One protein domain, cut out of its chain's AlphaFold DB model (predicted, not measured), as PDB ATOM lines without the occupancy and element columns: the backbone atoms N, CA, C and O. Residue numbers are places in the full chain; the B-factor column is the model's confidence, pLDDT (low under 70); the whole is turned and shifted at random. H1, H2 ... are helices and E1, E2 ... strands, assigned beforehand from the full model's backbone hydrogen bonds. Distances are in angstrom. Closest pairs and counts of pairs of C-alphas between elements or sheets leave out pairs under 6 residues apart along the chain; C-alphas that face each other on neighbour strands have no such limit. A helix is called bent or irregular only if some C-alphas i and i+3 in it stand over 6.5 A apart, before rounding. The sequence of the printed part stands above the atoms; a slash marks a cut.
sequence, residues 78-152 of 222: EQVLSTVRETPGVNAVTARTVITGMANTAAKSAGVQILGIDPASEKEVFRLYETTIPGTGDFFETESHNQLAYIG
ATOM      1  N   GLU A  78      97.809 110.671 110.872       90.12
ATOM      2  CA  GLU A  78      98.123 110.339 109.474       90.12
ATOM      3  C   GLU A  78      97.108 110.903 108.470       90.12
ATOM      4  O   GLU A  78      97.493 111.386 107.407       90.12
ATOM      5  N   GLN A  79      95.813 110.902 108.810       92.25
ATOM      6  CA  GLN A  79      94.769 111.463 107.938       92.25
ATOM      7  C   GLN A  79      94.857 112.990 107.878       92.25
ATOM      8  O   GLN A  79      94.616 113.601 106.834       92.25
ATOM      9  N   VAL A  80      95.207 113.620 109.002       91.38
ATOM     10  CA  VAL A  80      95.433 115.068 109.057       91.38
ATOM     11  C   VAL A  80      96.651 115.434 108.213       91.38
ATOM     12  O   VAL A  80      96.566 116.341 107.388       91.38
ATOM     13  N   LEU A  81      97.756 114.695 108.351       91.81
ATOM     14  CA  LEU A  81      98.965 114.905 107.557       91.81
ATOM     15  C   LEU A  81      98.699 114.758 106.058       91.81
ATOM     16  O   LEU A  81      99.115 115.627 105.297       91.81
ATOM     17  N   SER A  82      97.989 113.709 105.625       92.06
ATOM     18  CA  SER A  82      97.676 113.516 104.203       92.06
ATOM     19  C   SER A  82      96.809 114.648 103.651       92.06
ATOM     20  O   SER A  82      97.138 115.225 102.618       92.06
ATOM     21  N   THR A  83      95.768 115.048 104.386       93.12
ATOM     22  CA  THR A  83      94.877 116.153 103.987       93.12
ATOM     23  C   THR A  83      95.638 117.475 103.851       93.12
ATOM     24  O   THR A  83      95.440 118.224 102.893       93.12
ATOM     25  N   VAL A  84      96.536 117.770 104.795       93.00
ATOM     26  CA  VAL A  84      97.352 118.991 104.759       93.00
ATOM     27  C   VAL A  84      98.349 118.944 103.600       93.00
ATOM     28  O   VAL A  84      98.485 119.942 102.899       93.00
ATOM     29  N   ARG A  85      98.992 117.797 103.333       92.69
ATOM     30  CA  ARG A  85      99.904 117.626 102.181       92.69
ATOM     31  C   ARG A  85      99.222 117.859 100.838       92.69
ATOM     32  O   ARG A  85      99.839 118.412  99.937       92.69
ATOM     33  N   GLU A  86      97.968 117.442 100.699       93.69
ATOM     34  CA  GLU A  86      97.196 117.587  99.460       93.69
ATOM     35  C   GLU A  86      96.611 118.999  99.271       93.69
ATOM     36  O   GLU A  86      96.097 119.328  98.199       93.69
ATOM     37  N   THR A  87      96.688 119.856 100.294       94.31
ATOM     38  CA  THR A  87      96.126 121.206 100.241       94.31
ATOM     39  C   THR A  87      96.976 122.121  99.342       94.31
ATOM     40  O   THR A  87      98.177 122.274  99.579       94.31
ATOM     41  N   PRO A  88      96.384 122.795  98.334       93.00
ATOM     42  CA  PRO A  88      97.124 123.694  97.452       93.00
ATOM     43  C   PRO A  88      97.849 124.809  98.219       93.00
ATOM     44  O   PRO A  88      97.240 125.521  99.016       93.00
ATOM     45  N   GLY A  89      99.141 124.992  97.937       90.81
ATOM     46  CA  GLY A  89      99.981 126.015  98.573       90.81
ATOM     47  C   GLY A  89     100.752 125.543  99.811       90.81
ATOM     48  O   GLY A  89     101.536 126.320 100.354       90.81
ATOM     49  N   VAL A  90     100.576 124.293 100.248       93.06
ATOM     50  CA  VAL A  90     101.423 123.678 101.278       93.06
ATOM     51  C   VAL A  90     102.718 123.174 100.639       93.06
ATOM     52  O   VAL A  90     102.682 122.358  99.723       93.06
ATOM     53  N   ASN A  91     103.864 123.660 101.123       92.06
ATOM     54  CA  ASN A  91     105.181 123.252 100.614       92.06
ATOM     55  C   ASN A  91     105.701 121.977 101.290       92.06
ATOM     56  O   ASN A  91     106.260 121.117 100.620       92.06
ATOM     57  N   ALA A  92     105.540 121.875 102.609       92.50
ATOM     58  CA  ALA A  92     106.019 120.759 103.416       92.50
ATOM     59  C   ALA A  92     105.196 120.653 104.708       92.50
ATOM     60  O   ALA A  92     104.613 121.638 105.170       92.50
ATOM     61  N   VAL A  93     105.153 119.457 105.298       94.06
ATOM     62  CA  VAL A  93     104.534 119.219 106.609       94.06
ATOM     63  C   VAL A  93     105.237 118.077 107.329       94.06
ATOM     64  O   VAL A  93     105.548 117.036 106.740       94.06
ATOM     65  N   THR A  94     105.421 118.274 108.629       94.00
ATOM     66  CA  THR A  94     106.023 117.320 109.555       94.00
ATOM     67  C   THR A  94     105.118 117.147 110.770       94.00
ATOM     68  O   THR A  94     104.372 118.060 111.139       94.00
ATOM     69  N   ALA A  95     105.173 115.969 111.381       92.88
ATOM     70  CA  ALA A  95     104.539 115.704 112.661       92.88
ATOM     71  C   ALA A  95     105.583 115.785 113.770       92.88
ATOM     72  O   ALA A  95     106.669 115.217 113.665       92.88
ATOM     73  N   ARG A  96     105.220 116.454 114.863       91.56
ATOM     74  CA  ARG A  96     106.042 116.517 116.065       91.56
ATOM     75  C   ARG A  96     105.239 116.045 117.267       91.56
ATOM     76  O   ARG A  96     104.072 116.392 117.427       91.56
ATOM     77  N   THR A  97     105.876 115.275 118.137       91.12
ATOM     78  CA  THR A  97     105.368 114.962 119.474       91.12
ATOM     79  C   THR A  97     106.164 115.767 120.479       91.12
ATOM     80  O   THR A  97     107.383 115.667 120.510       91.12
ATOM     81  N   VAL A  98     105.498 116.561 121.307       91.06
ATOM     82  CA  VAL A  98     106.170 117.428 122.276       91.06
ATOM     83  C   VAL A  98     105.754 117.004 123.674       91.06
ATOM     84  O   VAL A  98     104.570 117.001 123.999       91.06
ATOM     85  N   ILE A  99     106.735 116.644 124.498       90.50
ATOM     86  CA  ILE A  99     106.518 116.218 125.883       90.50
ATOM     87  C   ILE A  99     107.451 116.983 126.814       90.50
ATOM     88  O   ILE A  99     108.570 117.336 126.442       90.50
ATOM     89  N   THR A 100     107.017 117.212 128.049       90.69
ATOM     90  CA  THR A 100     107.885 117.758 129.099       90.69
ATOM     91  C   THR A 100     108.346 116.626 130.008       90.69
ATOM     92  O   THR A 100     107.547 115.788 130.417       90.69
ATOM     93  N   GLY A 101     109.637 116.582 130.328       90.69
ATOM     94  CA  GLY A 101     110.223 115.521 131.141       90.69
ATOM     95  C   GLY A 101     111.500 115.948 131.857       90.69
ATOM     96  O   GLY A 101     111.856 117.125 131.895       90.69
ATOM     97  N   MET A 102     112.204 114.977 132.440       93.00
ATOM     98  CA  MET A 102     113.503 115.195 133.079       93.00
ATOM     99  C   MET A 102     114.609 114.455 132.331       93.00
ATOM    100  O   MET A 102     114.579 113.230 132.224       93.00
ATOM    101  N   ALA A 103     115.623 115.192 131.884       92.81
ATOM    102  CA  ALA A 103     116.873 114.622 131.406       92.81
ATOM    103  C   ALA A 103     117.820 114.434 132.592       92.81
ATOM    104  O   ALA A 103     118.117 115.384 133.321       92.81
ATOM    105  N   ASN A 104     118.309 113.209 132.774       90.81
ATOM    106  CA  ASN A 104     119.174 112.841 133.888       90.81
ATOM    107  C   ASN A 104     120.505 112.294 133.380       90.81
ATOM    108  O   ASN A 104     120.556 111.454 132.485       90.81
ATOM    109  N   THR A 105     121.584 112.733 134.013       89.50
ATOM    110  CA  THR A 105     122.927 112.181 133.834       89.50
ATOM    111  C   THR A 105     123.500 111.791 135.189       89.50
ATOM    112  O   THR A 105     122.963 112.161 136.231       89.50
ATOM    113  N   ALA A 106     124.645 111.109 135.196       85.56
ATOM    114  CA  ALA A 106     125.349 110.784 136.437       85.56
ATOM    115  C   ALA A 106     125.769 112.021 137.263       85.56
ATOM    116  O   ALA A 106     126.154 111.872 138.419       85.56
ATOM    117  N   ALA A 107     125.751 113.225 136.677       83.62
ATOM    118  CA  ALA A 107     126.221 114.448 137.321       83.62
ATOM    119  C   ALA A 107     125.107 115.463 137.617       83.62
ATOM    120  O   ALA A 107     125.187 116.160 138.628       83.62
ATOM    121  N   LYS A 108     124.118 115.603 136.727       88.88
ATOM    122  CA  LYS A 108     123.074 116.629 136.833       88.88
ATOM    123  C   LYS A 108     121.772 116.182 136.170       88.88
ATOM    124  O   LYS A 108     121.780 115.381 135.232       88.88
ATOM    125  N   SER A 109     120.683 116.753 136.667       91.50
ATOM    126  CA  SER A 109     119.318 116.593 136.178       91.50
ATOM    127  C   SER A 109     118.771 117.948 135.748       91.50
ATOM    128  O   SER A 109     119.025 118.949 136.421       91.50
ATOM    129  N   ALA A 110     118.021 117.985 134.651       93.00
ATOM    130  CA  ALA A 110     117.352 119.187 134.168       93.00
ATOM    131  C   ALA A 110     115.951 118.851 133.642       93.00
ATOM    132  O   ALA A 110     115.749 117.799 133.035       93.00
ATOM    133  N   GLY A 111     114.993 119.752 133.871       92.69
ATOM    134  CA  GLY A 111     113.711 119.713 133.170       92.69
ATOM    135  C   GLY A 111     113.927 120.068 131.702       92.69
ATOM    136  O   GLY A 111     114.630 121.032 131.404       92.69
ATOM    137  N   VAL A 112     113.368 119.273 130.796       93.81
ATOM    138  CA  VAL A 112     113.550 119.421 129.350       93.81
ATOM    139  C   VAL A 112     112.225 119.259 128.624       93.81
ATOM    140  O   VAL A 112     111.343 118.521 129.069       93.81
ATOM    141  N   GLN A 113     112.115 119.916 127.476       91.62
ATOM    142  CA  GLN A 113     111.108 119.598 126.478       91.62
ATOM    143  C   GLN A 113     111.738 118.634 125.472       91.62
ATOM    144  O   GLN A 113     112.820 118.896 124.949       91.62
ATOM    145  N   ILE A 114     111.089 117.499 125.245       92.75
ATOM    146  CA  ILE A 114     111.540 116.464 124.321       92.75
ATOM    147  C   ILE A 114     110.630 116.533 123.102       92.75
ATOM    148  O   ILE A 114     109.406 116.499 123.234       92.75
ATOM    149  N   LEU A 115     111.249 116.628 121.928       92.44
ATOM    150  CA  LEU A 115     110.563 116.608 120.649       92.44
ATOM    151  C   LEU A 115     110.833 115.268 119.961       92.44
ATOM    152  O   LEU A 115     111.977 114.936 119.661       92.44
ATOM    153  N   GLY A 116     109.775 114.494 119.738       92.19
ATOM    154  CA  GLY A 116     109.770 113.364 118.820       92.19
ATOM    155  C   GLY A 116     109.492 113.876 117.415       92.19
ATOM    156  O   GLY A 116     108.462 114.515 117.198       92.19
ATOM    157  N   ILE A 117     110.415 113.626 116.491       92.75
ATOM    158  CA  ILE A 117     110.386 114.151 115.124       92.75
ATOM    159  C   ILE A 117     110.694 113.035 114.124       92.75
ATOM    160  O   ILE A 117     111.367 112.064 114.471       92.75
ATOM    161  N   ASP A 118     110.247 113.205 112.881       92.06
ATOM    162  CA  ASP A 118     110.763 112.459 111.732       92.06
ATOM    163  C   ASP A 118     111.861 113.293 111.040       92.06
ATOM    164  O   ASP A 118     111.541 114.320 110.439       92.06
ATOM    165  N   PRO A 119     113.152 112.900 111.105       91.44
ATOM    166  CA  PRO A 119     114.256 113.722 110.607       91.44
ATOM    167  C   PRO A 119     114.152 114.107 109.129       91.44
ATOM    168  O   PRO A 119     114.647 115.168 108.749       91.44
ATOM    169  N   ALA A 120     113.533 113.265 108.295       91.81
ATOM    170  CA  ALA A 120     113.397 113.529 106.867       91.81
ATOM    171  C   ALA A 120     112.422 114.685 106.609       91.81
ATOM    172  O   ALA A 120     112.819 115.698 106.033       91.81
ATOM    173  N   SER A 121     111.181 114.575 107.095       92.31
ATOM    174  CA  SER A 121     110.181 115.639 106.935       92.31
ATOM    175  C   SER A 121     110.487 116.886 107.770       92.31
ATOM    176  O   SER A 121     110.123 117.996 107.385       92.31
ATOM    177  N   GLU A 122     111.209 116.744 108.884       93.00
ATOM    178  CA  GLU A 122     111.646 117.870 109.706       93.00
ATOM    179  C   GLU A 122     112.549 118.841 108.934       93.00
ATOM    180  O   GLU A 122     112.334 120.050 109.003       93.00
ATOM    181  N   LYS A 123     113.529 118.329 108.175       92.88
ATOM    182  CA  LYS A 123     114.465 119.151 107.383       92.88
ATOM    183  C   LYS A 123     113.772 119.953 106.277       92.88
ATOM    184  O   LYS A 123     114.308 120.964 105.833       92.88
ATOM    185  N   GLU A 124     112.600 119.509 105.827       92.69
ATOM    186  CA  GLU A 124     111.811 120.207 104.805       92.69
ATOM    187  C   GLU A 124     111.047 121.412 105.373       92.69
ATOM    188  O   GLU A 124     110.747 122.354 104.638       92.69
ATOM    189  N   VAL A 125     110.726 121.392 106.672       92.44
ATOM    190  CA  VAL A 125     109.920 122.431 107.335       92.44
ATOM    191  C   VAL A 125     110.777 123.364 108.190       92.44
ATOM    192  O   VAL A 125     110.508 124.564 108.236       92.44
ATOM    193  N   PHE A 126     111.798 122.831 108.863       92.94
ATOM    194  CA  PHE A 126     112.576 123.532 109.878       92.94
ATOM    195  C   PHE A 126     114.070 123.560 109.564       92.94
ATOM    196  O   PHE A 126     114.634 122.645 108.968       92.94
ATOM    197  N   ARG A 127     114.737 124.607 110.053       91.50
ATOM    198  CA  ARG A 127     116.165 124.869 109.822       91.50
ATOM    199  C   ARG A 127     117.063 124.477 110.991       91.50
ATOM    200  O   ARG A 127     118.271 124.690 110.940       91.50
ATOM    201  N   LEU A 128     116.509 123.825 112.015       89.12
ATOM    202  CA  LEU A 128     117.256 123.428 113.211       89.12
ATOM    203  C   LEU A 128     118.511 122.601 112.879       89.12
ATOM    204  O   LEU A 128     119.550 122.786 113.512       89.12
ATOM    205  N   TYR A 129     118.454 121.738 111.863       89.81
ATOM    206  CA  TYR A 129     119.593 120.923 111.435       89.81
ATOM    207  C   TYR A 129     120.799 121.764 110.964       89.81
ATOM    208  O   TYR A 129     121.943 121.346 111.151       89.81
ATOM    209  N   GLU A 130     120.573 122.969 110.426       90.94
ATOM    210  CA  GLU A 130     121.624 123.896 109.971       90.94
ATOM    211  C   GLU A 130     122.437 124.472 111.139       90.94
ATOM    212  O   GLU A 130     123.555 124.949 110.953       90.94
ATOM    213  N   THR A 131     121.895 124.414 112.360       89.12
ATOM    214  CA  THR A 131     122.548 124.918 113.579       89.12
ATOM    215  C   THR A 131     123.500 123.906 114.225       89.12
ATOM    216  O   THR A 131     124.098 124.193 115.266       89.12
ATOM    217  N   THR A 132     123.658 122.725 113.616       89.88
ATOM    218  CA  THR A 132     124.547 121.672 114.117       89.88
ATOM    219  C   THR A 132     125.993 122.165 114.144       89.88
ATOM    220  O   THR A 132     126.543 122.602 113.133       89.88
ATOM    221  N   ILE A 133     126.639 122.077 115.310       87.88
ATOM    222  CA  ILE A 133     128.029 122.508 115.470       87.88
ATOM    223  C   ILE A 133     128.954 121.507 114.749       87.88
ATOM    224  O   ILE A 133     128.889 120.302 115.023       87.88
ATOM    225  N   PRO A 134     129.855 121.972 113.863       83.19
ATOM    226  CA  PRO A 134     130.803 121.092 113.192       83.19
ATOM    227  C   PRO A 134     131.639 120.283 114.192       83.19
ATOM    228  O   PRO A 134     132.215 120.832 115.131       83.19
ATOM    229  N   GLY A 135     131.708 118.966 113.987       80.88
ATOM    230  CA  GLY A 135     132.497 118.052 114.818       80.88
ATOM    231  C   GLY A 135     131.819 117.552 116.100       80.88
ATOM    232  O   GLY A 135     132.436 116.770 116.821       80.88
ATOM    233  N   THR A 136     130.571 117.948 116.398       80.69
ATOM    234  CA  THR A 136     129.844 117.456 117.591       80.69
ATOM    235  C   THR A 136     128.850 116.324 117.319       80.69
ATOM    236  O   THR A 136     128.428 115.664 118.265       80.69
ATOM    237  N   GLY A 137     128.482 116.091 116.056       84.38
ATOM    238  CA  GLY A 137     127.520 115.067 115.642       84.38
ATOM    239  C   GLY A 137     126.851 115.416 114.313       84.38
ATOM    240  O   GLY A 137     127.309 116.317 113.611       84.38
ATOM    241  N   ASP A 138     125.763 114.714 114.008       88.50
ATOM    242  CA  ASP A 138     124.895 114.947 112.853       88.50
ATOM    243  C   ASP A 138     123.418 115.039 113.277       88.50
ATOM    244  O   ASP A 138     123.065 114.810 114.440       88.50
ATOM    245  N   PHE A 139     122.550 115.397 112.330       89.38
ATOM    246  CA  PHE A 139     121.104 115.446 112.537       89.38
ATOM    247  C   PHE A 139     120.451 114.112 112.146       89.38
ATOM    248  O   PHE A 139     119.741 114.029 111.142       89.38
ATOM    249  N   PHE A 140     120.709 113.073 112.950       90.38
ATOM    250  CA  PHE A 140     120.159 111.716 112.798       90.38
ATOM    251  C   PHE A 140     120.508 111.032 111.462       90.38
ATOM    252  O   PHE A 140     119.703 110.285 110.912       90.38
ATOM    253  N   GLU A 141     121.702 111.289 110.931       86.00
ATOM    254  CA  GLU A 141     122.168 110.719 109.657       86.00
ATOM    255  C   GLU A 141     122.928 109.405 109.863       86.00
ATOM    256  O   GLU A 141     122.856 108.504 109.027       86.00
ATOM    257  N   THR A 142     123.636 109.274 110.986       85.00
ATOM    258  CA  THR A 142     124.367 108.051 111.319       85.00
ATOM    259  C   THR A 142     123.439 107.012 111.942       85.00
ATOM    260  O   THR A 142     122.878 107.232 113.016       85.00
ATOM    261  N   GLU A 143     123.335 105.834 111.322       81.38
ATOM    262  CA  GLU A 143     122.641 104.694 111.926       81.38
ATOM    263  C   GLU A 143     123.344 104.237 113.211       81.38
ATOM    264  O   GLU A 143     124.565 104.079 113.274       81.38
ATOM    265  N   SER A 144     122.558 103.991 114.256       81.38
ATOM    266  CA  SER A 144     123.053 103.521 115.545       81.38
ATOM    267  C   SER A 144     122.117 102.470 116.113       81.38
ATOM    268  O   SER A 144     120.898 102.570 116.003       81.38
ATOM    269  N   HIS A 145     122.692 101.473 116.784       78.25
ATOM    270  CA  HIS A 145     121.921 100.504 117.562       78.25
ATOM    271  C   HIS A 145     121.272 101.126 118.807       78.25
ATOM    272  O   HIS A 145     120.357 100.542 119.384       78.25
ATOM    273  N   ASN A 146     121.752 102.296 119.234       83.25
ATOM    274  CA  ASN A 146     121.215 103.021 120.376       83.25
ATOM    275  C   ASN A 146     120.208 104.078 119.925       83.25
ATOM    276  O   ASN A 146     120.301 104.615 118.824       83.25
ATOM    277  N   GLN A 147     119.300 104.447 120.830       84.88
ATOM    278  CA  GLN A 147     118.429 105.602 120.633       84.88
ATOM    279  C   GLN A 147     119.274 106.872 120.503       84.88
ATOM    280  O   GLN A 147     120.067 107.201 121.389       84.88
ATOM    281  N   LEU A 148     119.115 107.560 119.377       89.38
ATOM    282  CA  LEU A 148     119.783 108.821 119.098       89.38
ATOM    283  C   LEU A 148     118.991 109.975 119.712       89.38
ATOM    284  O   LEU A 148     117.763 109.944 119.766       89.38
ATOM    285  N   ALA A 149     119.704 111.003 120.158       90.62
ATOM    286  CA  ALA A 149     119.111 112.234 120.657       90.62
ATOM    287  C   ALA A 149     119.930 113.425 120.162       90.62
ATOM    288  O   ALA A 149     121.152 113.447 120.310       90.62
ATOM    289  N   TYR A 150     119.240 114.423 119.618       91.69
ATOM    290  CA  TYR A 150     119.826 115.709 119.266       91.69
ATOM    291  C   TYR A 150     119.636 116.677 120.437       91.69
ATOM    292  O   TYR A 150     118.520 116.863 120.921       91.69
ATOM    293  N   ILE A 151     120.731 117.248 120.945       91.75
ATOM    294  CA  ILE A 151     120.741 118.025 122.193       91.75
ATOM    295  C   ILE A 151     121.346 119.402 121.928       91.75
ATOM    296  O   ILE A 151     122.449 119.513 121.396       91.75
ATOM    297  N   GLY A 152     120.653 120.456 122.366       91.50
ATOM    298  CA  GLY A 152     121.166 121.823 122.287       91.50
ATOM    299  C   GLY A 152     122.443 122.025 123.110       91.50
ATOM    300  O   GLY A 152     122.596 121.461 124.195       91.50
TER     301      GLY A 152
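AT A GLANCE: This is residues 78 to 152 of the 222 residues of the protein "MacB_PCD domain-containing protein" of Bacteroidia bacterium (UniProt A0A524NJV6). What shape does one see first? It is a loose, elongated frame: H1 lies toward one end, a long bent hairpin of E1 and E2 reaches to the other, and the short helices H2 and H3 follow the hairpin's base. From H3 a tail with no named element runs on to residue 152, and its residues 142 to 147 stick out. What is the make-up? The 75 printed residues hold H1, E1, E2, H2 and H3 in that order, a mixed class with one antiparallel sheet, E1 - E2. How large is it? The radius of gyration of the C-alphas is 15.3 A, and the spans are 50 by 28 by 24 A.

IN THESE COORDINATES: Where does the first helix lie? H1 is residues 78 to 86, 12.4 A long, from C-alpha 78 at (98.123, 110.339, 109.474). Which residues form the strands? E1 is residues 96 to 104, 22.4 A, and E2 is residues 109 to 117, 23.0 A. What follows? H2 is residues 119 to 125, 10.3 A, and H3 is residues 128 to 131, 5.5 A, with C-alpha 131 at (122.548, 124.918, 113.579).

HOW THE PARTS SIT: What does H1 meet? H1 touches no helix and is apart from E2. How do the strands pair? E1 and E2 form an antiparallel hairpin at 155 degrees, with N 97 and O 116 2.9 A apart, within hydrogen-bond range. E1 bends by 66 degrees at residue 100 and E2 by 53 degrees at residue 112. How do H2 and H3 stand? They are close but not clearly touching, their closest C-alphas, Lys 123 and Tyr 129, being 6.8 A apart. How are the helix backbones formed? Each O i to N i+4 pair is within hydrogen-bond range in H1, but 1 of 3 in H2, where 3 of 4 O i to N i+3 pairs are; H3 is too short for an O i to N i+4 pair.

THE WHOLE: Which C-alphas are farthest apart? Those of Pro 88 and Ala 107, at 50.2 A. Is there a cut or a long link? The printed part has no cut; the link from H1 to E1 is short, and the other three are tight. Where is confidence low? No printed residue is under 70.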